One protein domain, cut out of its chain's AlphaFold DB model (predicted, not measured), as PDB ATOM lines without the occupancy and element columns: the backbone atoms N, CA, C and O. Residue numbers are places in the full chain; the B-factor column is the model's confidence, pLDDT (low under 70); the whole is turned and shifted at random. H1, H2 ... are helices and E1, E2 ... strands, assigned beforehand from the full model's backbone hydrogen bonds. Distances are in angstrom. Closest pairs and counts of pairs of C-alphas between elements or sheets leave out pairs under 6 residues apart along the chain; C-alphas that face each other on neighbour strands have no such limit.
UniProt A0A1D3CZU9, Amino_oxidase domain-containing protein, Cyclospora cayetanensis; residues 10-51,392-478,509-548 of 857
ATOM      1  N   ILE A  10     183.419 166.819 186.572       96.56
ATOM      2  CA  ILE A  10     183.070 167.179 187.952       96.56
ATOM      3  C   ILE A  10     184.358 167.465 188.715       96.56
ATOM      4  O   ILE A  10     185.219 166.593 188.833       96.56
ATOM      5  N   CYS A  11     184.478 168.661 189.280       97.62
ATOM      6  CA  CYS A  11     185.605 169.032 190.125       97.62
ATOM      7  C   CYS A  11     185.185 169.072 191.597       97.62
ATOM      8  O   CYS A  11     184.241 169.765 191.957       97.62
ATOM      9  N   ILE A  12     185.898 168.359 192.461       97.69
ATOM     10  CA  ILE A  12     185.703 168.346 193.909       97.69
ATOM     11  C   ILE A  12     186.854 169.129 194.538       97.69
ATOM     12  O   ILE A  12     188.016 168.752 194.397       97.69
ATOM     13  N   VAL A  13     186.536 170.224 195.219       97.69
ATOM     14  CA  VAL A  13     187.497 171.053 195.952       97.69
ATOM     15  C   VAL A  13     187.528 170.569 197.398       97.69
ATOM     16  O   VAL A  13     186.504 170.606 198.077       97.69
ATOM     17  N   GLY A  14     188.688 170.108 197.861       97.00
ATOM     18  CA  GLY A  14     188.879 169.416 199.136       97.00
ATOM     19  C   GLY A  14     188.901 167.892 198.963       97.00
ATOM     20  O   GLY A  14     187.891 167.269 198.644       97.00
ATOM     21  N   GLY A  15     190.050 167.277 199.242       94.44
ATOM     22  CA  GLY A  15     190.278 165.830 199.321       94.44
ATOM     23  C   GLY A  15     190.147 165.270 200.743       94.44
ATOM     24  O   GLY A  15     190.690 164.204 201.042       94.44
ATOM     25  N   GLY A  16     189.431 165.982 201.620       94.88
ATOM     26  CA  GLY A  16     189.031 165.529 202.952       94.88
ATOM     27  C   GLY A  16     188.126 164.292 202.926       94.88
ATOM     28  O   GLY A  16     187.637 163.899 201.867       94.88
ATOM     29  N   LEU A  17     187.830 163.703 204.094       93.62
ATOM     30  CA  LEU A  17     186.920 162.545 204.201       93.62
ATOM     31  C   LEU A  17     185.608 162.742 203.420       93.62
ATOM     32  O   LEU A  17     185.187 161.833 202.711       93.62
ATOM     33  N   SER A  18     185.001 163.930 203.492       93.44
ATOM     34  CA  SER A  18     183.763 164.242 202.767       93.44
ATOM     35  C   SER A  18     183.952 164.379 201.256       93.44
ATOM     36  O   SER A  18     183.085 163.944 200.505       93.44
ATOM     37  N   GLY A  19     185.087 164.915 200.796       95.88
ATOM     38  CA  GLY A  19     185.418 164.980 199.370       95.88
ATOM     39  C   GLY A  19     185.663 163.595 198.774       95.88
ATOM     40  O   GLY A  19     185.120 163.263 197.722       95.88
ATOM     41  N   LEU A  20     186.388 162.737 199.501       95.75
ATOM     42  CA  LEU A  20     186.590 161.332 199.138       95.75
ATOM     43  C   LEU A  20     185.269 160.545 199.153       95.75
ATOM     44  O   LEU A  20     184.979 159.810 198.212       95.75
ATOM     45  N   ALA A  21     184.444 160.712 200.190       94.75
ATOM     46  CA  ALA A  21     183.142 160.055 200.280       94.75
ATOM     47  C   ALA A  21     182.183 160.515 199.169       94.75
ATOM     48  O   ALA A  21     181.461 159.687 198.616       94.75
ATOM     49  N   MET A  22     182.211 161.800 198.795       95.50
ATOM     50  CA  MET A  22     181.463 162.325 197.649       95.50
ATOM     51  C   MET A  22     181.962 161.721 196.332       95.50
ATOM     52  O   MET A  22     181.156 161.222 195.552       95.50
ATOM     53  N   ALA A  23     183.278 161.696 196.103       95.44
ATOM     54  CA  ALA A  23     183.871 161.100 194.908       95.44
ATOM     55  C   ALA A  23     183.485 159.619 194.751       95.44
ATOM     56  O   ALA A  23     183.012 159.208 193.692       95.44
ATOM     57  N   PHE A  24     183.595 158.846 195.837       94.25
ATOM     58  CA  PHE A  24     183.128 157.461 195.896       94.25
ATOM     59  C   PHE A  24     181.626 157.362 195.602       94.25
ATOM     60  O   PHE A  24     181.212 156.540 194.790       94.25
ATOM     61  N   HIS A  25     180.793 158.208 196.216       93.25
ATOM     62  CA  HIS A  25     179.347 158.167 196.003       93.25
ATOM     63  C   HIS A  25     178.962 158.452 194.545       93.25
ATOM     64  O   HIS A  25     178.135 157.733 193.992       93.25
ATOM     65  N   LEU A  26     179.597 159.437 193.901       93.56
ATOM     66  CA  LEU A  26     179.378 159.766 192.488       93.56
ATOM     67  C   LEU A  26     179.746 158.599 191.558       93.56
ATOM     68  O   LEU A  26     179.013 158.341 190.607       93.56
ATOM     69  N   GLN A  27     180.815 157.850 191.855       91.69
ATOM     70  CA  GLN A  27     181.165 156.634 191.103       91.69
ATOM     71  C   GLN A  27     180.116 155.521 191.236       91.69
ATOM     72  O   GLN A  27     179.899 154.778 190.280       91.69
ATOM     73  N   GLN A  28     179.461 155.402 192.396       90.62
ATOM     74  CA  GLN A  28     178.415 154.396 192.631       90.62
ATOM     75  C   GLN A  28     177.077 154.740 191.951       90.62
ATOM     76  O   GLN A  28     176.216 153.868 191.842       90.62
ATOM     77  N   GLN A  29     176.869 155.982 191.498       92.31
ATOM     78  CA  GLN A  29     175.643 156.382 190.804       92.31
ATOM     79  C   GLN A  29     175.686 155.945 189.328       92.31
ATOM     80  O   GLN A  29     176.542 156.434 188.590       92.31
ATOM     81  N   PRO A  30     174.756 155.101 188.831       91.19
ATOM     82  CA  PRO A  30     174.801 154.606 187.450       91.19
ATOM     83  C   PRO A  30     174.782 155.710 186.382       91.19
ATOM     84  O   PRO A  30     175.408 155.564 185.338       91.19
ATOM     85  N   GLU A  31     174.124 156.843 186.653       92.44
ATOM     86  CA  GLU A  31     174.095 157.996 185.740       92.44
ATOM     87  C   GLU A  31     175.421 158.782 185.691       92.44
ATOM     88  O   GLU A  31     175.682 159.479 184.711       92.44
ATOM     89  N   LEU A  32     176.260 158.674 186.730       92.62
ATOM     90  CA  LEU A  32     177.498 159.449 186.904       92.62
ATOM     91  C   LEU A  32     178.765 158.581 186.972       92.62
ATOM     92  O   LEU A  32     179.865 159.123 186.996       92.62
ATOM     93  N   CYS A  33     178.649 157.253 186.889       90.62
ATOM     94  CA  CYS A  33     179.786 156.325 186.853       90.62
ATOM     95  C   CYS A  33     180.735 156.539 185.653       90.62
ATOM     96  O   CYS A  33     181.861 156.047 185.649       90.62
ATOM     97  N   HIS A  34     180.294 157.290 184.636       92.56
ATOM     98  CA  HIS A  34     181.092 157.716 183.485       92.56
ATOM     99  C   HIS A  34     181.593 159.169 183.575       92.56
ATOM    100  O   HIS A  34     182.250 159.627 182.637       92.56
ATOM    101  N   ALA A  35     181.265 159.912 184.636       94.44
ATOM    102  CA  ALA A  35     181.717 161.287 184.834       94.44
ATOM    103  C   ALA A  35     183.234 161.334 185.053       94.44
ATOM    104  O   ALA A  35     183.807 160.487 185.740       94.44
ATOM    105  N   ARG A  36     183.898 162.346 184.493       95.62
ATOM    106  CA  ARG A  36     185.329 162.580 184.714       95.62
ATOM    107  C   ARG A  36     185.483 163.416 185.977       95.62
ATOM    108  O   ARG A  36     185.266 164.624 185.958       95.62
ATOM    109  N   ILE A  37     185.801 162.746 187.082       96.56
ATOM    110  CA  ILE A  37     185.942 163.373 188.399       96.56
ATOM    111  C   ILE A  37     187.401 163.803 188.612       96.56
ATOM    112  O   ILE A  37     188.342 163.030 188.391       96.56
ATOM    113  N   LYS A  38     187.585 165.038 189.075       97.50
ATOM    114  CA  LYS A  38     188.854 165.588 189.552       97.50
ATOM    115  C   LYS A  38     188.713 165.991 191.013       97.50
ATOM    116  O   LYS A  38     187.763 166.683 191.349       97.50
ATOM    117  N   ILE A  39     189.642 165.585 191.872       97.81
ATOM    118  CA  ILE A  39     189.740 166.061 193.259       97.81
ATOM    119  C   ILE A  39     190.945 166.994 193.347       97.81
ATOM    120  O   ILE A  39     192.039 166.598 192.951       97.81
ATOM    121  N   ILE A  40     190.755 168.201 193.876       97.81
ATOM    122  CA  ILE A  40     191.827 169.154 194.178       97.81
ATOM    123  C   ILE A  40     191.965 169.239 195.698       97.81
ATOM    124  O   ILE A  40     191.003 169.561 196.393       97.81
ATOM    125  N   GLU A  41     193.152 168.948 196.218       96.81
ATOM    126  CA  GLU A  41     193.482 169.003 197.641       96.81
ATOM    127  C   GLU A  41     194.679 169.937 197.861       96.81
ATOM    128  O   GLU A  41     195.740 169.780 197.253       96.81
ATOM    129  N   THR A  42     194.498 170.893 198.771       96.19
ATOM    130  CA  THR A  42     195.518 171.852 199.211       96.19
ATOM    131  C   THR A  42     196.727 171.147 199.833       96.19
ATOM    132  O   THR A  42     197.852 171.628 199.734       96.19
ATOM    133  N   GLN A  43     196.514 170.008 200.494       95.00
ATOM    134  CA  GLN A  43     197.565 169.225 201.142       95.00
ATOM    135  C   GLN A  43     198.237 168.222 200.181       95.00
ATOM    136  O   GLN A  43     197.626 167.768 199.212       95.00
ATOM    137  N   PRO A  44     199.481 167.783 200.466       94.75
ATOM    138  CA  PRO A  44     200.167 166.744 199.682       94.75
ATOM    139  C   PRO A  44     199.555 165.339 199.826       94.75
ATOM    140  O   PRO A  44     200.021 164.391 199.199       94.75
ATOM    141  N   HIS A  45     198.543 165.171 200.682       93.75
ATOM    142  CA  HIS A  45     197.916 163.888 200.976       93.75
ATOM    143  C   HIS A  45     196.397 164.031 201.103       93.75
ATOM    144  O   HIS A  45     195.879 165.067 201.509       93.75
ATOM    145  N   LEU A  46     195.689 162.955 200.755       94.44
ATOM    146  CA  LEU A  46     194.237 162.856 200.883       94.44
ATOM    147  C   LEU A  46     193.831 162.502 202.318       94.44
ATOM    148  O   LEU A  46     194.576 161.845 203.045       94.44
ATOM    149  N   GLY A  47     192.611 162.888 202.692       87.75
ATOM    150  CA  GLY A  47     192.024 162.662 204.015       87.75
ATOM    151  C   GLY A  47     191.647 163.942 204.744       87.75
ATOM    152  O   GLY A  47     190.703 163.925 205.537       87.75
ATOM    153  N   GLY A  48     192.311 165.053 204.416       84.25
ATOM    154  CA  GLY A  48     192.175 166.323 205.121       84.25
ATOM    155  C   GLY A  48     192.898 166.313 206.471       84.25
ATOM    156  O   GLY A  48     193.520 165.326 206.871       84.25
ATOM    157  N   ARG A  49     192.819 167.432 207.198       79.44
ATOM    158  CA  ARG A  49     193.561 167.613 208.452       79.44
ATOM    159  C   ARG A  49     192.930 166.833 209.608       79.44
ATOM    160  O   ARG A  49     192.095 167.361 210.338       79.44
ATOM    161  N   TYR A  50     193.400 165.612 209.843       64.88
ATOM    162  CA  TYR A  50     193.197 164.947 211.129       64.88
ATOM    163  C   TYR A  50     194.041 165.644 212.191       64.88
ATOM    164  O   TYR A  50     195.238 165.388 212.316       64.88
ATOM    165  N   ILE A  51     193.411 166.513 212.983       52.38
ATOM    166  CA  ILE A  51     193.981 166.933 214.262       52.38
ATOM    167  C   ILE A  51     193.869 165.726 215.194       52.38
ATOM    168  O   ILE A  51     192.886 165.556 215.912       52.38
ATOM    169  N   VAL A 392     189.691 149.120 212.714       84.75
ATOM    170  CA  VAL A 392     190.822 148.630 213.530       84.75
ATOM    171  C   VAL A 392     191.999 149.615 213.588       84.75
ATOM    172  O   VAL A 392     192.607 149.778 214.642       84.75
ATOM    173  N   GLY A 393     192.292 150.308 212.487       87.06
ATOM    174  CA  GLY A 393     193.319 151.356 212.397       87.06
ATOM    175  C   GLY A 393     192.816 152.783 212.657       87.06
ATOM    176  O   GLY A 393     193.487 153.740 212.268       87.06
ATOM    177  N   GLY A 394     191.625 152.956 213.240       90.62
ATOM    178  CA  GLY A 394     190.965 154.257 213.390       90.62
ATOM    179  C   GLY A 394     190.564 154.890 212.048       90.62
ATOM    180  O   GLY A 394     190.806 154.332 210.977       90.62
ATOM    181  N   MET A 395     189.935 156.070 212.073       87.88
ATOM    182  CA  MET A 395     189.352 156.699 210.866       87.88
ATOM    183  C   MET A 395     190.345 156.891 209.704       87.88
ATOM    184  O   MET A 395     189.939 156.898 208.542       87.88
ATOM    185  N   ARG A 396     191.649 156.937 209.995       89.62
ATOM    186  CA  ARG A 396     192.728 156.886 209.001       89.62
ATOM    187  C   ARG A 396     192.630 155.668 208.068       89.62
ATOM    188  O   ARG A 396     192.819 155.820 206.867       89.62
ATOM    189  N   GLN A 397     192.276 154.487 208.573       92.00
ATOM    190  CA  GLN A 397     192.123 153.283 207.746       92.00
ATOM    191  C   GLN A 397     190.971 153.416 206.735       92.00
ATOM    192  O   GLN A 397     191.097 152.957 205.601       92.00
ATOM    193  N   LEU A 398     189.871 154.082 207.114       91.81
ATOM    194  CA  LEU A 398     188.758 154.373 206.202       91.81
ATOM    195  C   LEU A 398     189.188 155.346 205.095       91.81
ATOM    196  O   LEU A 398     188.864 155.127 203.930       91.81
ATOM    197  N   VAL A 399     189.959 156.380 205.442       92.50
ATOM    198  CA  VAL A 399     190.555 157.324 204.479       92.50
ATOM    199  C   VAL A 399     191.502 156.627 203.513       92.50
ATOM    200  O   VAL A 399     191.416 156.850 202.311       92.50
ATOM    201  N   GLU A 400     192.397 155.778 204.012       92.62
ATOM    202  CA  GLU A 400     193.348 155.049 203.169       92.62
ATOM    203  C   GLU A 400     192.631 154.049 202.249       92.62
ATOM    204  O   GLU A 400     193.030 153.886 201.097       92.62
ATOM    205  N   ALA A 401     191.545 153.419 202.710       92.88
ATOM    206  CA  ALA A 401     190.701 152.562 201.878       92.88
ATOM    207  C   ALA A 401     189.938 153.353 200.798       92.88
ATOM    208  O   ALA A 401     189.959 152.957 199.633       92.88
ATOM    209  N   LEU A 402     189.354 154.504 201.155       94.12
ATOM    210  CA  LEU A 402     188.746 155.465 200.222       94.12
ATOM    211  C   LEU A 402     189.743 155.923 199.153       94.12
ATOM    212  O   LEU A 402     189.487 155.786 197.961       94.12
ATOM    213  N   ALA A 403     190.895 156.445 199.577       93.12
ATOM    214  CA  ALA A 403     191.930 156.966 198.691       93.12
ATOM    215  C   ALA A 403     192.494 155.876 197.768       93.12
ATOM    216  O   ALA A 403     192.782 156.153 196.604       93.12
ATOM    217  N   ARG A 404     192.609 154.631 198.253       93.06
ATOM    218  CA  ARG A 404     192.970 153.473 197.423       93.06
ATOM    219  C   ARG A 404     191.895 153.195 196.373       93.06
ATOM    220  O   ARG A 404     192.227 153.170 195.197       93.06
ATOM    221  N   HIS A 405     190.624 153.079 196.767       91.69
ATOM    222  CA  HIS A 405     189.509 152.833 195.840       91.69
ATOM    223  C   HIS A 405     189.381 153.925 194.763       91.69
ATOM    224  O   HIS A 405     189.148 153.628 193.598       91.69
ATOM    225  N   ILE A 406     189.594 155.186 195.140       91.00
ATOM    226  CA  ILE A 406     189.565 156.347 194.238       91.00
ATOM    227  C   ILE A 406     190.723 156.316 193.227       91.00
ATOM    228  O   ILE A 406     190.522 156.643 192.059       91.00
ATOM    229  N   ARG A 407     191.926 155.899 193.653       89.56
ATOM    230  CA  ARG A 407     193.113 155.768 192.784       89.56
ATOM    231  C   ARG A 407     193.071 154.533 191.883       89.56
ATOM    232  O   ARG A 407     193.615 154.573 190.786       89.56
ATOM    233  N   THR A 408     192.449 153.448 192.338       89.19
ATOM    234  CA  THR A 408     192.280 152.198 191.585       89.19
ATOM    235  C   THR A 408     190.791 151.853 191.488       89.19
ATOM    236  O   THR A 408     190.335 150.938 192.182       89.19
ATOM    237  N   PRO A 409     190.005 152.594 190.684       80.12
ATOM    238  CA  PRO A 409     188.591 152.294 190.522       80.12
ATOM    239  C   PRO A 409     188.400 150.925 189.869       80.12
ATOM    240  O   PRO A 409     189.220 150.474 189.065       80.12
ATOM    241  N   ASN A 410     187.280 150.279 190.188       77.31
ATOM    242  CA  ASN A 410     186.872 149.050 189.514       77.31
ATOM    243  C   ASN A 410     186.760 149.296 187.994       77.31
ATOM    244  O   ASN A 410     186.333 150.367 187.565       77.31
ATOM    245  N   ALA A 411     187.137 148.292 187.196       74.88
ATOM    246  CA  ALA A 411     187.603 148.411 185.804       74.88
ATOM    247  C   ALA A 411     186.638 149.007 184.742       74.88
ATOM    248  O   ALA A 411     186.962 148.997 183.558       74.88
ATOM    249  N   SER A 412     185.463 149.508 185.126       81.00
ATOM    250  CA  SER A 412     184.440 150.074 184.235       81.00
ATOM    251  C   SER A 412     184.317 151.606 184.273       81.00
ATOM    252  O   SER A 412     183.601 152.169 183.443       81.00
ATOM    253  N   GLY A 413     184.951 152.285 185.236       83.81
ATOM    254  CA  GLY A 413     184.887 153.746 185.394       83.81
ATOM    255  C   GLY A 413     186.145 154.470 184.891       83.81
ATOM    256  O   GLY A 413     187.229 153.883 184.906       83.81
ATOM    257  N   PRO A 414     186.051 155.750 184.475       87.44
ATOM    258  CA  PRO A 414     187.235 156.567 184.227       87.44
ATOM    259  C   PRO A 414     188.022 156.777 185.537       87.44
ATOM    260  O   PRO A 414     187.416 156.865 186.611       87.44
ATOM    261  N   PRO A 415     189.363 156.884 185.482       89.62
ATOM    262  CA  PRO A 415     190.176 157.153 186.662       89.62
ATOM    263  C   PRO A 415     189.837 158.520 187.261       89.62
ATOM    264  O   PRO A 415     189.719 159.511 186.537       89.62
ATOM    265  N   ILE A 416     189.725 158.589 188.590       94.88
ATOM    266  CA  ILE A 416     189.621 159.873 189.283       94.88
ATOM    267  C   ILE A 416     190.996 160.529 189.261       94.88
ATOM    268  O   ILE A 416     191.963 160.003 189.813       94.88
ATOM    269  N   SER A 417     191.073 161.706 188.646       96.06
ATOM    270  CA  SER A 417     192.281 162.527 188.712       96.06
ATOM    271  C   SER A 417     192.372 163.200 190.083       96.06
ATOM    272  O   SER A 417     191.392 163.750 190.580       96.06
ATOM    273  N   VAL A 418     193.545 163.147 190.713       96.69
ATOM    274  CA  VAL A 418     193.799 163.803 192.001       96.69
ATOM    275  C   VAL A 418     194.943 164.786 191.817       96.69
ATOM    276  O   VAL A 418     196.043 164.390 191.439       96.69
ATOM    277  N   VAL A 419     194.673 166.055 192.105       96.88
ATOM    278  CA  VAL A 419     195.660 167.130 192.185       96.88
ATOM    279  C   VAL A 419     195.881 167.406 193.671       96.88
ATOM    280  O   VAL A 419     194.949 167.772 194.380       96.88
ATOM    281  N   SER A 420     197.092 167.165 194.162       96.19
ATOM    282  CA  SER A 420     197.486 167.405 195.558       96.19
ATOM    283  C   SER A 420     198.494 168.549 195.631       96.19
ATOM    284  O   SER A 420     199.139 168.858 194.631       96.19
ATOM    285  N   SER A 421     198.645 169.155 196.810       96.31
ATOM    286  CA  SER A 421     199.475 170.354 197.032       96.31
ATOM    287  C   SER A 421     199.052 171.580 196.210       96.31
ATOM    288  O   SER A 421     199.870 172.463 195.972       96.31
ATOM    289  N   SER A 422     197.792 171.646 195.769       96.56
ATOM    290  CA  SER A 422     197.286 172.736 194.928       96.56
ATOM    291  C   SER A 422     196.086 173.375 195.616       96.56
ATOM    292  O   SER A 422     195.022 172.769 195.757       96.56
ATOM    293  N   ARG A 423     196.278 174.590 196.134       96.88
ATOM    294  CA  ARG A 423     195.238 175.334 196.847       96.88
ATOM    295  C   ARG A 423     194.313 176.001 195.841       96.88
ATOM    296  O   ARG A 423     194.774 176.780 195.013       96.88
ATOM    297  N   VAL A 424     193.007 175.771 195.944       97.62
ATOM    298  CA  VAL A 424     192.025 176.546 195.172       97.62
ATOM    299  C   VAL A 424     191.942 177.963 195.732       97.62
ATOM    300  O   VAL A 424     191.744 178.141 196.933       97.62
ATOM    301  N   VAL A 425     192.080 178.958 194.855       97.81
ATOM    302  CA  VAL A 425     192.015 180.388 195.204       97.81
ATOM    303  C   VAL A 425     190.686 180.996 194.775       97.81
ATOM    304  O   VAL A 425     190.113 181.777 195.524       97.81
ATOM    305  N   ARG A 426     190.161 180.631 193.599       96.62
ATOM    306  CA  ARG A 426     188.880 181.142 193.082       96.62
ATOM    307  C   ARG A 426     188.167 180.130 192.181       96.62
ATOM    308  O   ARG A 426     188.790 179.229 191.622       96.62
ATOM    309  N   ILE A 427     186.864 180.319 192.013       96.62
ATOM    310  CA  ILE A 427     185.990 179.599 191.084       96.62
ATOM    311  C   ILE A 427     185.367 180.648 190.157       96.62
ATOM    312  O   ILE A 427     184.461 181.385 190.543       96.62
ATOM    313  N   ALA A 428     185.875 180.732 188.932       94.25
ATOM    314  CA  ALA A 428     185.385 181.640 187.901       94.25
ATOM    315  C   ALA A 428     184.337 180.956 187.003       94.25
ATOM    316  O   ALA A 428     184.152 179.736 187.033       94.25
ATOM    317  N   ARG A 429     183.662 181.736 186.154       90.62
ATOM    318  CA  ARG A 429     182.967 181.201 184.972       90.62
ATOM    319  C   ARG A 429     183.956 181.179 183.813       90.62
ATOM    320  O   ARG A 429     184.632 182.172 183.567       90.62
ATOM    321  N   SER A 430     184.033 180.059 183.108       88.19
ATOM    322  CA  SER A 430     184.887 179.913 181.935       88.19
ATOM    323  C   SER A 430     184.298 180.707 180.763       88.19
ATOM    324  O   SER A 430     183.207 180.396 180.290       88.19
ATOM    325  N   LEU A 431     185.023 181.729 180.303       80.50
ATOM    326  CA  LEU A 431     184.653 182.596 179.175       80.50
ATOM    327  C   LEU A 431     185.175 182.067 177.823       80.50
ATOM    328  O   LEU A 431     185.481 182.851 176.931       80.50
ATOM    329  N   VAL A 432     185.331 180.745 177.660       78.69
ATOM    330  CA  VAL A 432     185.869 180.156 176.417       78.69
ATOM    331  C   VAL A 432     184.914 180.421 175.250       78.69
ATOM    332  O   VAL A 432     183.896 179.745 175.070       78.69
ATOM    333  N   THR A 433     185.270 181.424 174.452       65.62
ATOM    334  CA  THR A 433     184.516 181.935 173.311       65.62
ATOM    335  C   THR A 433     184.373 180.858 172.235       65.62
ATOM    336  O   THR A 433     185.323 180.498 171.546       65.62
ATOM    337  N   GLY A 434     183.160 180.312 172.107       80.12
ATOM    338  CA  GLY A 434     182.822 179.239 171.163       80.12
ATOM    339  C   GLY A 434     182.347 177.936 171.815       80.12
ATOM    340  O   GLY A 434     181.729 177.116 171.139       80.12
ATOM    341  N   SER A 435     182.542 177.749 173.128       71.56
ATOM    342  CA  SER A 435     181.864 176.668 173.855       71.56
ATOM    343  C   SER A 435     180.398 177.035 174.089       71.56
ATOM    344  O   SER A 435     180.097 177.964 174.833       71.56
ATOM    345  N   ALA A 436     179.465 176.258 173.530       73.62
ATOM    346  CA  ALA A 436     178.025 176.441 173.754       73.62
ATOM    347  C   ALA A 436     177.565 176.138 175.201       73.62
ATOM    348  O   ALA A 436     176.373 176.219 175.502       73.62
ATOM    349  N   LYS A 437     178.486 175.756 176.095       75.38
ATOM    350  CA  LYS A 437     178.232 175.564 177.524       75.38
ATOM    351  C   LYS A 437     179.236 176.381 178.345       75.38
ATOM    352  O   LYS A 437     180.427 176.060 178.286       75.38
ATOM    353  N   PRO A 438     178.799 177.378 179.140       67.56
ATOM    354  CA  PRO A 438     179.600 177.878 180.248       67.56
ATOM    355  C   PRO A 438     179.929 176.718 181.189       67.56
ATOM    356  O   PRO A 438     179.035 176.059 181.721       67.56
ATOM    357  N   ALA A 439     181.218 176.489 181.391       83.69
ATOM    358  CA  ALA A 439     181.739 175.656 182.462       83.69
ATOM    359  C   ALA A 439     182.168 176.555 183.631       83.69
ATOM    360  O   ALA A 439     182.467 177.738 183.446       83.69
ATOM    361  N   ALA A 440     182.223 176.009 184.839       93.50
ATOM    362  CA  ALA A 440     182.977 176.632 185.917       93.50
ATOM    363  C   ALA A 440     184.478 176.391 185.685       93.50
ATOM    364  O   ALA A 440     184.870 175.336 185.193       93.50
ATOM    365  N   GLU A 441     185.320 177.354 186.049       95.69
ATOM    366  CA  GLU A 441     186.777 177.229 186.021       95.69
ATOM    367  C   GLU A 441     187.310 177.364 187.449       95.69
ATOM    368  O   GLU A 441     187.258 178.437 188.051       95.69
ATOM    369  N   VAL A 442     187.817 176.268 188.008       97.00
ATOM    370  CA  VAL A 442     188.508 176.276 189.301       97.00
ATOM    371  C   VAL A 442     189.956 176.687 189.061       97.00
ATOM    372  O   VAL A 442     190.647 176.059 188.258       97.00
ATOM    373  N   VAL A 443     190.406 177.747 189.732       97.12
ATOM    374  CA  VAL A 443     191.756 178.309 189.582       97.12
ATOM    375  C   VAL A 443     192.528 178.142 190.883       97.12
ATOM    376  O   VAL A 443     192.062 178.535 191.960       97.12
ATOM    377  N   CYS A 444     193.719 177.570 190.761       97.88
ATOM    378  CA  CYS A 444     194.603 177.262 191.871       97.88
ATOM    379  C   CYS A 444     195.717 178.308 192.057       97.88
ATOM    380  O   CYS A 444     195.987 179.127 191.180       97.88
ATOM    381  N   GLU A 445     196.366 178.265 193.221       96.94
ATOM    382  CA  GLU A 445     197.460 179.158 193.642       96.94
ATOM    383  C   GLU A 445     198.725 178.999 192.780       96.94
ATOM    384  O   GLU A 445     199.452 179.961 192.560       96.94
ATOM    385  N   ASP A 446     198.932 177.811 192.206       96.44
ATOM    386  CA  ASP A 446     199.974 177.511 191.212       96.44
ATOM    387  C   ASP A 446     199.662 178.056 189.797       96.44
ATOM    388  O   ASP A 446     200.409 177.812 188.849       96.44
ATOM    389  N   GLY A 447     198.549 178.780 189.633       96.25
ATOM    390  CA  GLY A 447     198.070 179.309 188.355       96.25
ATOM    391  C   GLY A 447     197.389 178.275 187.454       96.25
ATOM    392  O   GLY A 447     196.869 178.647 186.395       96.25
ATOM    393  N   SER A 448     197.347 176.997 187.849       96.69
ATOM    394  CA  SER A 448     196.640 175.965 187.095       96.69
ATOM    395  C   SER A 448     195.130 176.207 187.108       96.69
ATOM    396  O   SER A 448     194.555 176.790 188.035       96.69
ATOM    397  N   ARG A 449     194.477 175.791 186.019       96.19
ATOM    398  CA  ARG A 449     193.045 175.996 185.800       96.19
ATOM    399  C   ARG A 449     192.363 174.699 185.415       96.19
ATOM    400  O   ARG A 449     192.902 173.894 184.646       96.19
ATOM    401  N   HIS A 450     191.177 174.479 185.957       95.88
ATOM    402  CA  HIS A 450     190.425 173.246 185.795       95.88
ATOM    403  C   HIS A 450     188.965 173.557 185.471       95.88
ATOM    404  O   HIS A 450     188.203 173.986 186.335       95.88
ATOM    405  N   SER A 451     188.592 173.329 184.212       94.81
ATOM    406  CA  SER A 451     187.201 173.406 183.768       94.81
ATOM    407  C   SER A 451     186.368 172.269 184.373       94.81
ATOM    408  O   SER A 451     186.892 171.176 184.609       94.81
ATOM    409  N   ALA A 452     185.092 172.536 184.657       95.38
ATOM    410  CA  ALA A 452     184.116 171.559 185.131       95.38
ATOM    411  C   ALA A 452     182.672 172.012 184.842       95.38
ATOM    412  O   ALA A 452     182.332 173.184 184.996       95.38
ATOM    413  N   ASP A 453     181.786 171.072 184.511       94.19
ATOM    414  CA  ASP A 453     180.335 171.309 184.451       94.19
ATOM    415  C   ASP A 453     179.743 171.549 185.859       94.19
ATOM    416  O   ASP A 453     178.759 172.278 186.027       94.19
ATOM    417  N   LEU A 454     180.348 170.918 186.875       94.94
ATOM    418  CA  LEU A 454     179.932 170.945 188.278       94.94
ATOM    419  C   LEU A 454     181.150 171.057 189.204       94.94
ATOM    420  O   LEU A 454     182.058 170.228 189.138       94.94
ATOM    421  N   VAL A 455     181.134 172.027 190.119       96.25
ATOM    422  CA  VAL A 455     182.132 172.168 191.190       96.25
ATOM    423  C   VAL A 455     181.490 171.832 192.531       96.25
ATOM    424  O   VAL A 455     180.472 172.412 192.897       96.25
ATOM    425  N   ILE A 456     182.081 170.904 193.279       96.88
ATOM    426  CA  ILE A 456     181.629 170.494 194.609       96.88
ATOM    427  C   ILE A 456     182.690 170.894 195.632       96.88
ATOM    428  O   ILE A 456     183.766 170.306 195.690       96.88
ATOM    429  N   CYS A 457     182.385 171.876 196.468       97.12
ATOM    430  CA  CYS A 457     183.253 172.321 197.546       97.12
ATOM    431  C   CYS A 457     182.987 171.491 198.806       97.12
ATOM    432  O   CYS A 457     181.944 171.639 199.442       97.12
ATOM    433  N   ALA A 458     183.949 170.640 199.158       96.25
ATOM    434  CA  ALA A 458     184.026 169.829 200.374       96.25
ATOM    435  C   ALA A 458     185.191 170.295 201.282       96.25
ATOM    436  O   ALA A 458     185.874 169.485 201.915       96.25
ATOM    437  N   VAL A 459     185.423 171.612 201.314       94.38
ATOM    438  CA  VAL A 459     186.363 172.314 202.208       94.38
ATOM    439  C   VAL A 459     185.634 172.898 203.423       94.38
ATOM    440  O   VAL A 459     184.404 172.879 203.495       94.38
ATOM    441  N   HIS A 460     186.387 173.428 204.385       92.44
ATOM    442  CA  HIS A 460     185.818 174.133 205.531       92.44
ATOM    443  C   HIS A 460     185.084 175.423 205.077       92.44
ATOM    444  O   HIS A 460     185.580 176.094 204.165       92.44
ATOM    445  N   PRO A 461     183.951 175.821 205.698       90.25
ATOM    446  CA  PRO A 461     183.194 177.023 205.327       90.25
ATOM    447  C   PRO A 461     184.040 178.290 205.201       90.25
ATOM    448  O   PRO A 461     183.883 179.035 204.241       90.25
ATOM    449  N   TYR A 462     184.979 178.497 206.128       91.12
ATOM    450  CA  TYR A 462     185.903 179.634 206.105       91.12
ATOM    451  C   TYR A 462     186.760 179.668 204.826       91.12
ATOM    452  O   TYR A 462     186.844 180.703 204.168       91.12
ATOM    453  N   ASP A 463     187.335 178.528 204.425       93.50
ATOM    454  CA  ASP A 463     188.134 178.427 203.196       93.50
ATOM    455  C   ASP A 463     187.263 178.656 201.954       93.50
ATOM    456  O   ASP A 463     187.676 179.353 201.027       93.50
ATOM    457  N   LEU A 464     186.029 178.138 201.951       95.50
ATOM    458  CA  LEU A 464     185.060 178.424 200.889       95.50
ATOM    459  C   LEU A 464     184.701 179.916 200.832       95.50
ATOM    460  O   LEU A 464     184.581 180.467 199.744       95.50
ATOM    461  N   GLY A 465     184.567 180.578 201.980       94.25
ATOM    462  CA  GLY A 465     184.337 182.016 202.070       94.25
ATOM    463  C   GLY A 465     185.475 182.837 201.454       94.25
ATOM    464  O   GLY A 465     185.208 183.768 200.692       94.25
ATOM    465  N   ILE A 466     186.736 182.448 201.696       95.19
ATOM    466  CA  ILE A 466     187.913 183.046 201.035       95.19
ATOM    467  C   ILE A 466     187.825 182.837 199.518       95.19
ATOM    468  O   ILE A 466     187.933 183.803 198.761       95.19
ATOM    469  N   ILE A 467     187.574 181.597 199.079       95.94
ATOM    470  CA  ILE A 467     187.470 181.248 197.656       95.94
ATOM    471  C   ILE A 467     186.372 182.069 196.973       95.94
ATOM    472  O   ILE A 467     186.598 182.625 195.900       95.94
ATOM    473  N   LEU A 468     185.187 182.185 197.576       95.25
ATOM    474  CA  LEU A 468     184.061 182.932 197.004       95.25
ATOM    475  C   LEU A 468     184.301 184.448 196.984       95.25
ATOM    476  O   LEU A 468     183.886 185.097 196.023       95.25
ATOM    477  N   ARG A 469     185.013 185.010 197.970       94.25
ATOM    478  CA  ARG A 469     185.428 186.423 197.950       94.25
ATOM    479  C   ARG A 469     186.374 186.709 196.779       94.25
ATOM    480  O   ARG A 469     186.055 187.557 195.951       94.25
ATOM    481  N   ALA A 470     187.453 185.938 196.640       94.25
ATOM    482  CA  ALA A 470     188.389 186.073 195.518       94.25
ATOM    483  C   ALA A 470     187.731 185.762 194.154       94.25
ATOM    484  O   ALA A 470     188.101 186.322 193.122       94.25
ATOM    485  N   SER A 471     186.712 184.895 194.139       94.25
ATOM    486  CA  SER A 471     185.879 184.656 192.951       94.25
ATOM    487  C   SER A 471     185.072 185.889 192.558       94.25
ATOM    488  O   SER A 471     184.971 186.177 191.370       94.25
ATOM    489  N   LYS A 472     184.505 186.615 193.530       92.31
ATOM    490  CA  LYS A 472     183.750 187.851 193.294       92.31
ATOM    491  C   LYS A 472     184.654 188.968 192.772       92.31
ATOM    492  O   LYS A 472     184.312 189.575 191.766       92.31
ATOM    493  N   GLU A 473     185.799 189.200 193.410       91.38
ATOM    494  CA  GLU A 473     186.775 190.223 192.995       91.38
ATOM    495  C   GLU A 473     187.180 190.029 191.521       91.38
ATOM    496  O   GLU A 473     187.123 190.960 190.725       91.38
ATOM    497  N   ALA A 474     187.415 188.779 191.111       87.94
ATOM    498  CA  ALA A 474     187.682 188.408 189.722       87.94
ATOM    499  C   ALA A 474     186.527 188.623 188.711       87.94
ATOM    500  O   ALA A 474     186.768 188.490 187.513       87.94
ATOM    501  N   PHE A 475     185.294 188.893 189.155       85.44
ATOM    502  CA  PHE A 475     184.168 189.304 188.294       85.44
ATOM    503  C   PHE A 475     183.956 190.826 188.261       85.44
ATOM    504  O   PHE A 475     183.195 191.314 187.417       85.44
ATOM    505  N   ASP A 476     184.554 191.553 189.206       84.69
ATOM    506  CA  ASP A 476     184.433 193.004 189.347       84.69
ATOM    507  C   ASP A 476     185.656 193.751 188.765       84.69
ATOM    508  O   ASP A 476     185.527 194.937 188.471       84.69
ATOM    509  N   GLU A 477     186.784 193.066 188.511       83.06
ATOM    510  CA  GLU A 477     187.845 193.517 187.585       83.06
ATOM    511  C   GLU A 477     187.214 193.892 186.224       83.06
ATOM    512  O   GLU A 477     186.655 193.015 185.555       83.06
ATOM    513  N   PRO A 478     187.242 195.172 185.808       74.75
ATOM    514  CA  PRO A 478     186.576 195.589 184.584       74.75
ATOM    515  C   PRO A 478     187.354 195.116 183.351       74.75
ATOM    516  O   PRO A 478     188.582 195.162 183.319       74.75
ATOM    517  N   THR A 509     173.024 188.687 185.807       66.75
ATOM    518  CA  THR A 509     174.429 188.767 186.242       66.75
ATOM    519  C   THR A 509     174.609 189.629 187.496       66.75
ATOM    520  O   THR A 509     175.362 189.239 188.389       66.75
ATOM    521  N   LYS A 510     173.882 190.749 187.631       73.62
ATOM    522  CA  LYS A 510     173.910 191.602 188.837       73.62
ATOM    523  C   LYS A 510     173.332 190.919 190.077       73.62
ATOM    524  O   LYS A 510     173.882 191.078 191.166       73.62
ATOM    525  N   GLU A 511     172.254 190.149 189.937       72.75
ATOM    526  CA  GLU A 511     171.655 189.421 191.066       72.75
ATOM    527  C   GLU A 511     172.576 188.291 191.559       72.75
ATOM    528  O   GLU A 511     172.834 188.175 192.761       72.75
ATOM    529  N   ALA A 512     173.191 187.547 190.632       70.38
ATOM    530  CA  ALA A 512     174.184 186.527 190.965       70.38
ATOM    531  C   ALA A 512     175.383 187.103 191.750       70.38
ATOM    532  O   ALA A 512     175.762 186.516 192.765       70.38
ATOM    533  N   ARG A 513     175.914 188.277 191.358       73.38
ATOM    534  CA  ARG A 513     176.994 188.986 192.090       73.38
ATOM    535  C   ARG A 513     176.613 189.358 193.529       73.38
ATOM    536  O   ARG A 513     177.467 189.337 194.415       73.38
ATOM    537  N   ARG A 514     175.345 189.701 193.790       75.25
ATOM    538  CA  ARG A 514     174.870 190.012 195.152       75.25
ATOM    539  C   ARG A 514     174.804 188.756 196.018       75.25
ATOM    540  O   ARG A 514     175.308 188.771 197.138       75.25
ATOM    541  N   SER A 515     174.243 187.666 195.488       75.88
ATOM    542  CA  SER A 515     174.106 186.405 196.232       75.88
ATOM    543  C   SER A 515     175.455 185.799 196.651       75.88
ATOM    544  O   SER A 515     175.591 185.348 197.788       75.88
ATOM    545  N   THR A 516     176.482 185.860 195.792       76.12
ATOM    546  CA  THR A 516     177.827 185.367 196.130       76.12
ATOM    547  C   THR A 516     178.536 186.227 197.174       76.12
ATOM    548  O   THR A 516     179.214 185.662 198.026       76.12
ATOM    549  N   SER A 517     178.347 187.556 197.172       76.75
ATOM    550  CA  SER A 517     178.885 188.443 198.223       76.75
ATOM    551  C   SER A 517     178.299 188.101 199.591       76.75
ATOM    552  O   SER A 517     179.045 187.823 200.525       76.75
ATOM    553  N   VAL A 518     176.964 188.029 199.682       79.56
ATOM    554  CA  VAL A 518     176.257 187.713 200.934       79.56
ATOM    555  C   VAL A 518     176.658 186.331 201.453       79.56
ATOM    556  O   VAL A 518     176.897 186.173 202.647       79.56
ATOM    557  N   LEU A 519     176.798 185.336 200.570       77.12
ATOM    558  CA  LEU A 519     177.265 184.004 200.960       77.12
ATOM    559  C   LEU A 519     178.730 184.009 201.430       77.12
ATOM    560  O   LEU A 519     179.036 183.371 202.433       77.12
ATOM    561  N   ALA A 520     179.631 184.720 200.748       78.38
ATOM    562  CA  ALA A 520     181.037 184.810 201.149       78.38
ATOM    563  C   ALA A 520     181.202 185.516 202.507       78.38
ATOM    564  O   ALA A 520     181.936 185.036 203.367       78.38
ATOM    565  N   GLU A 521     180.489 186.622 202.725       81.00
ATOM    566  CA  GLU A 521     180.470 187.363 203.993       81.00
ATOM    567  C   GLU A 521     179.859 186.532 205.131       81.00
ATOM    568  O   GLU A 521     180.425 186.474 206.225       81.00
ATOM    569  N   LEU A 522     178.768 185.802 204.863       78.25
ATOM    570  CA  LEU A 522     178.181 184.864 205.818       78.25
ATOM    571  C   LEU A 522     179.182 183.766 206.200       78.25
ATOM    572  O   LEU A 522     179.469 183.598 207.380       78.25
ATOM    573  N   LEU A 523     179.768 183.063 205.226       78.06
ATOM    574  CA  LEU A 523     180.707 181.959 205.476       78.06
ATOM    575  C   LEU A 523     181.985 182.405 206.204       78.06
ATOM    576  O   LEU A 523     182.545 181.625 206.971       78.06
ATOM    577  N   LEU A 524     182.429 183.648 205.993       77.38
ATOM    578  CA  LEU A 524     183.574 184.240 206.695       77.38
ATOM    579  C   LEU A 524     183.234 184.782 208.090       77.38
ATOM    580  O   LEU A 524     184.148 184.957 208.892       77.38
ATOM    581  N   SER A 525     181.955 185.037 208.390       74.19
ATOM    582  CA  SER A 525     181.504 185.399 209.744       74.19
ATOM    583  C   SER A 525     181.222 184.181 210.635       74.19
ATOM    584  O   SER A 525     181.129 184.328 211.853       74.19
ATOM    585  N   LEU A 526     181.145 182.971 210.064       68.00
ATOM    586  CA  LEU A 526     181.023 181.737 210.841       68.00
ATOM    587  C   LEU A 526     182.305 181.466 211.657       68.00
ATOM    588  O   LEU A 526     183.396 181.426 211.080       68.00
ATOM    589  N   PRO A 527     182.205 181.208 212.976       55.94
ATOM    590  CA  PRO A 527     183.360 180.820 213.780       55.94
ATOM    591  C   PRO A 527     183.936 179.481 213.298       55.94
ATOM    592  O   PRO A 527     183.206 178.602 212.841       55.94
ATOM    593  N   CYS A 528     185.253 179.301 213.445       46.75
ATOM    594  CA  CYS A 528     186.039 178.209 212.845       46.75
ATOM    595  C   CYS A 528     185.768 176.782 213.387       46.75
ATOM    596  O   CYS A 528     186.618 175.898 213.268       46.75
ATOM    597  N   ALA A 529     184.622 176.549 214.024       37.22
ATOM    598  CA  ALA A 529     184.253 175.285 214.643       37.22
ATOM    599  C   ALA A 529     183.610 174.320 213.631       37.22
ATOM    600  O   ALA A 529     182.403 174.344 213.420       37.22
ATOM    601  N   SER A 530     184.435 173.453 213.034       39.19
ATOM    602  CA  SER A 530     184.107 172.050 212.696       39.19
ATOM    603  C   SER A 530     182.830 171.719 211.891       39.19
ATOM    604  O   SER A 530     182.413 170.558 211.861       39.19
ATOM    605  N   TRP A 531     182.258 172.654 211.131       42.12
ATOM    606  CA  TRP A 531     181.255 172.326 210.112       42.12
ATOM    607  C   TRP A 531     181.935 171.745 208.867       42.12
ATOM    608  O   TRP A 531     182.808 172.378 208.275       42.12
ATOM    609  N   VAL A 532     181.492 170.569 208.411       44.06
ATOM    610  CA  VAL A 532     181.794 170.094 207.052       44.06
ATOM    611  C   VAL A 532     180.558 170.279 206.188       44.06
ATOM    612  O   VAL A 532     179.680 169.421 206.124       44.06
ATOM    613  N   SER A 533     180.495 171.427 205.529       46.16
ATOM    614  CA  SER A 533     179.506 171.712 204.499       46.16
ATOM    615  C   SER A 533     179.963 171.148 203.155       46.16
ATOM    616  O   SER A 533     181.131 171.282 202.795       46.16
ATOM    617  N   VAL A 534     179.038 170.573 202.386       56.41
ATOM    618  CA  VAL A 534     179.276 170.234 200.978       56.41
ATOM    619  C   VAL A 534     178.377 171.114 200.121       56.41
ATOM    620  O   VAL A 534     177.154 170.964 200.137       56.41
ATOM    621  N   HIS A 535     178.987 172.045 199.393       72.31
ATOM    622  CA  HIS A 535     178.297 172.976 198.502       72.31
ATOM    623  C   HIS A 535     178.536 172.577 197.051       72.31
ATOM    624  O   HIS A 535     179.663 172.264 196.682       72.31
ATOM    625  N   ALA A 536     177.496 172.601 196.221       65.88
ATOM    626  CA  ALA A 536     177.606 172.276 194.804       65.88
ATOM    627  C   ALA A 536     177.205 173.483 193.948       65.88
ATOM    628  O   ALA A 536     176.098 174.007 194.071       65.88
ATOM    629  N   PHE A 537     178.117 173.899 193.075       73.69
ATOM    630  CA  PHE A 537     177.978 175.013 192.148       73.69
ATOM    631  C   PHE A 537     177.965 174.457 190.722       73.69
ATOM    632  O   PHE A 537     178.950 173.883 190.259       73.69
ATOM    633  N   ALA A 538     176.845 174.620 190.024       55.88
ATOM    634  CA  ALA A 538     176.699 174.251 188.620       55.88
ATOM    635  C   ALA A 538     176.540 175.516 187.775       55.88
ATOM    636  O   ALA A 538     175.873 176.461 188.197       55.88
ATOM    637  N   ALA A 539     177.081 175.517 186.555       43.31
ATOM    638  CA  ALA A 539     176.832 176.609 185.611       43.31
ATOM    639  C   ALA A 539     175.356 176.677 185.158       43.31
ATOM    640  O   ALA A 539     174.880 177.744 184.775       43.31
ATOM    641  N   TYR A 540     174.620 175.560 185.266       47.72
ATOM    642  CA  TYR A 540     173.188 175.457 184.980       47.72
ATOM    643  C   TYR A 540     172.421 174.673 186.051       47.72
ATOM    644  O   TYR A 540     172.788 173.556 186.419       47.72
ATOM    645  N   THR A 541     171.261 175.194 186.447       40.03
ATOM    646  CA  THR A 541     170.262 174.501 187.272       40.03
ATOM    647  C   THR A 541     169.412 173.536 186.437       40.03
ATOM    648  O   THR A 541     168.228 173.755 186.187       40.03
ATOM    649  N   SER A 542     169.995 172.413 186.002       37.09
ATOM    650  CA  SER A 542     169.171 171.330 185.442       37.09
ATOM    651  C   SER A 542     168.287 170.706 186.533       37.09
ATOM    652  O   SER A 542     168.724 170.549 187.675       37.09
ATOM    653  N   ARG A 543     167.069 170.253 186.187       39.44
ATOM    654  CA  ARG A 543     166.197 169.515 187.131       39.44
ATOM    655  C   ARG A 543     166.866 168.255 187.720       39.44
ATOM    656  O   ARG A 543     166.448 167.810 188.781       39.44
ATOM    657  N   ARG A 544     167.916 167.715 187.078       37.31
ATOM    658  CA  ARG A 544     168.737 166.596 187.589       37.31
ATOM    659  C   ARG A 544     169.787 167.002 188.630       37.31
ATOM    660  O   ARG A 544     170.136 166.183 189.473       37.31
ATOM    661  N   ALA A 545     170.275 168.243 188.618       36.47
ATOM    662  CA  ALA A 545     171.193 168.719 189.658       36.47
ATOM    663  C   ALA A 545     170.479 168.818 191.019       36.47
ATOM    664  O   ALA A 545     171.040 168.440 192.045       36.47
ATOM    665  N   ALA A 546     169.202 169.220 191.009       36.38
ATOM    666  CA  ALA A 546     168.349 169.293 192.198       36.38
ATOM    667  C   ALA A 546     168.082 167.932 192.880       36.38
ATOM    668  O   ALA A 546     167.772 167.897 194.067       36.38
ATOM    669  N   SER A 547     168.214 166.810 192.161       34.88
ATOM    670  CA  SER A 547     167.983 165.463 192.706       34.88
ATOM    671  C   SER A 547     169.210 164.802 193.350       34.88
ATOM    672  O   SER A 547     169.062 163.741 193.951       34.88
ATOM    673  N   LEU A 548     170.411 165.390 193.253       37.53
ATOM    674  CA  LEU A 548     171.664 164.735 193.675       37.53
ATOM    675  C   LEU A 548     172.012 164.864 195.171       37.53
ATOM    676  O   LEU A 548     173.001 164.286 195.615       37.53
TER     677      LEU A 548
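This is residues 10 to 51, 392 to 478 and 509 to 548 of the 857 residues of the protein "Amino_oxidase domain-containing protein" of Cyclospora cayetanensis (UniProt A0A1D3CZU9). A five-stranded sheet, E3 E2 E1 E7 E8, stands in the middle, with helix H1 packed along one face and a small three-stranded sheet, E4 E5 E6, partly face to face with the other. H2 packs on H1 at one end of the longest axis; toward the other end H3 packs beside E4, and H4 packs on H3. The printed part has 169 residues with four named helices and eight named strands, in the order E1 H1 E2 H2 E3 E4 E5 E6 E7 H3 H4 E8. The larger sheet is mixed, the smaller antiparallel, and the class is mixed, helices and strands. The whole is compact, radius of gyration of the C-alphas 16.2 A, spans 53 by 39 by 32 A.

Begin with the larger sheet, in order E3 (residues 417 to 420), E2 (36 to 41), E1 (10 to 13), E7 (454 to 457) and E8 (535 to 538). The first four are parallel neighbours; look for N and O within hydrogen-bond range at N 39 and O 417, 2.8 A, N 12 and O 38, 2.7 A, and N 13 and O 456, 2.8 A. E8 is antiparallel to E7, with N 457 and O 535 2.8 A apart. H1, residues 17 to 28, is on one face, making two layers, helix over sheet, at a height over the sheet of 9.8 A. It lies over E1, but not E2, only just: 9 of its C-alphas fall on E1 and 2 on E2. It runs along the strands, at 1 degrees to E1 on the local plane. E1, H1 and E2 form a strand-helix-strand unit, two parallel strands joined through a helix, with a right-handed crossover. H2, residues 395 to 407, touches H1 at a steep tilt of 42 degrees, the same way; the closest C-alphas, of Leu 20 and Leu 402, are 6.3 A apart. E4 (424 to 429), E5 (440 to 444) and E6 (449 to 452) form a meander, each strand the antiparallel neighbour of the one before, in two hairpins; find N 428 and O 441, 2.8 A, and N 442 and O 450, 2.9 A. The two sheets make a sandwich, face to face, 9.6 A centre to centre where they face each other. H3, residues 461 to 476, stands at the smaller sheet's level; its closest C-alphas to E4 are Ser 471 and Arg 426, 4.6 A. H4, residues 509 to 525, touches H3 at a shallow tilt of 32 degrees, opposite ways, closest at the C-alphas of Gly 465 and Ala 520, 4.4 A. Every O i to N i+4 pair is within hydrogen-bond range in H1, H2 and H4; in H3, 11 of 12 are.

Find C-alpha 10 at (183.070, 167.179, 187.952), where E1 begins. H1 spans 16.5 A, E2 16.6 A, H2 18.5 A and H3 22.6 A. H4 runs 24.8 A from C-alpha 509 at (174.429, 188.767, 186.242). E8 ends at C-alpha 538, (176.699, 174.251, 188.620).

The C-alphas of Val 392 and Pro 478 are farthest apart, 55.3 A. Residues 52 to 391 and 479 to 508 are not printed; the C-alpha gaps are 18.6 A and 14.0 A. Of the links printed whole, none is long. Mean pLDDT of the printed part is 83.6; 26 residues are under 70, among them 526 to 534 and 538 to 548.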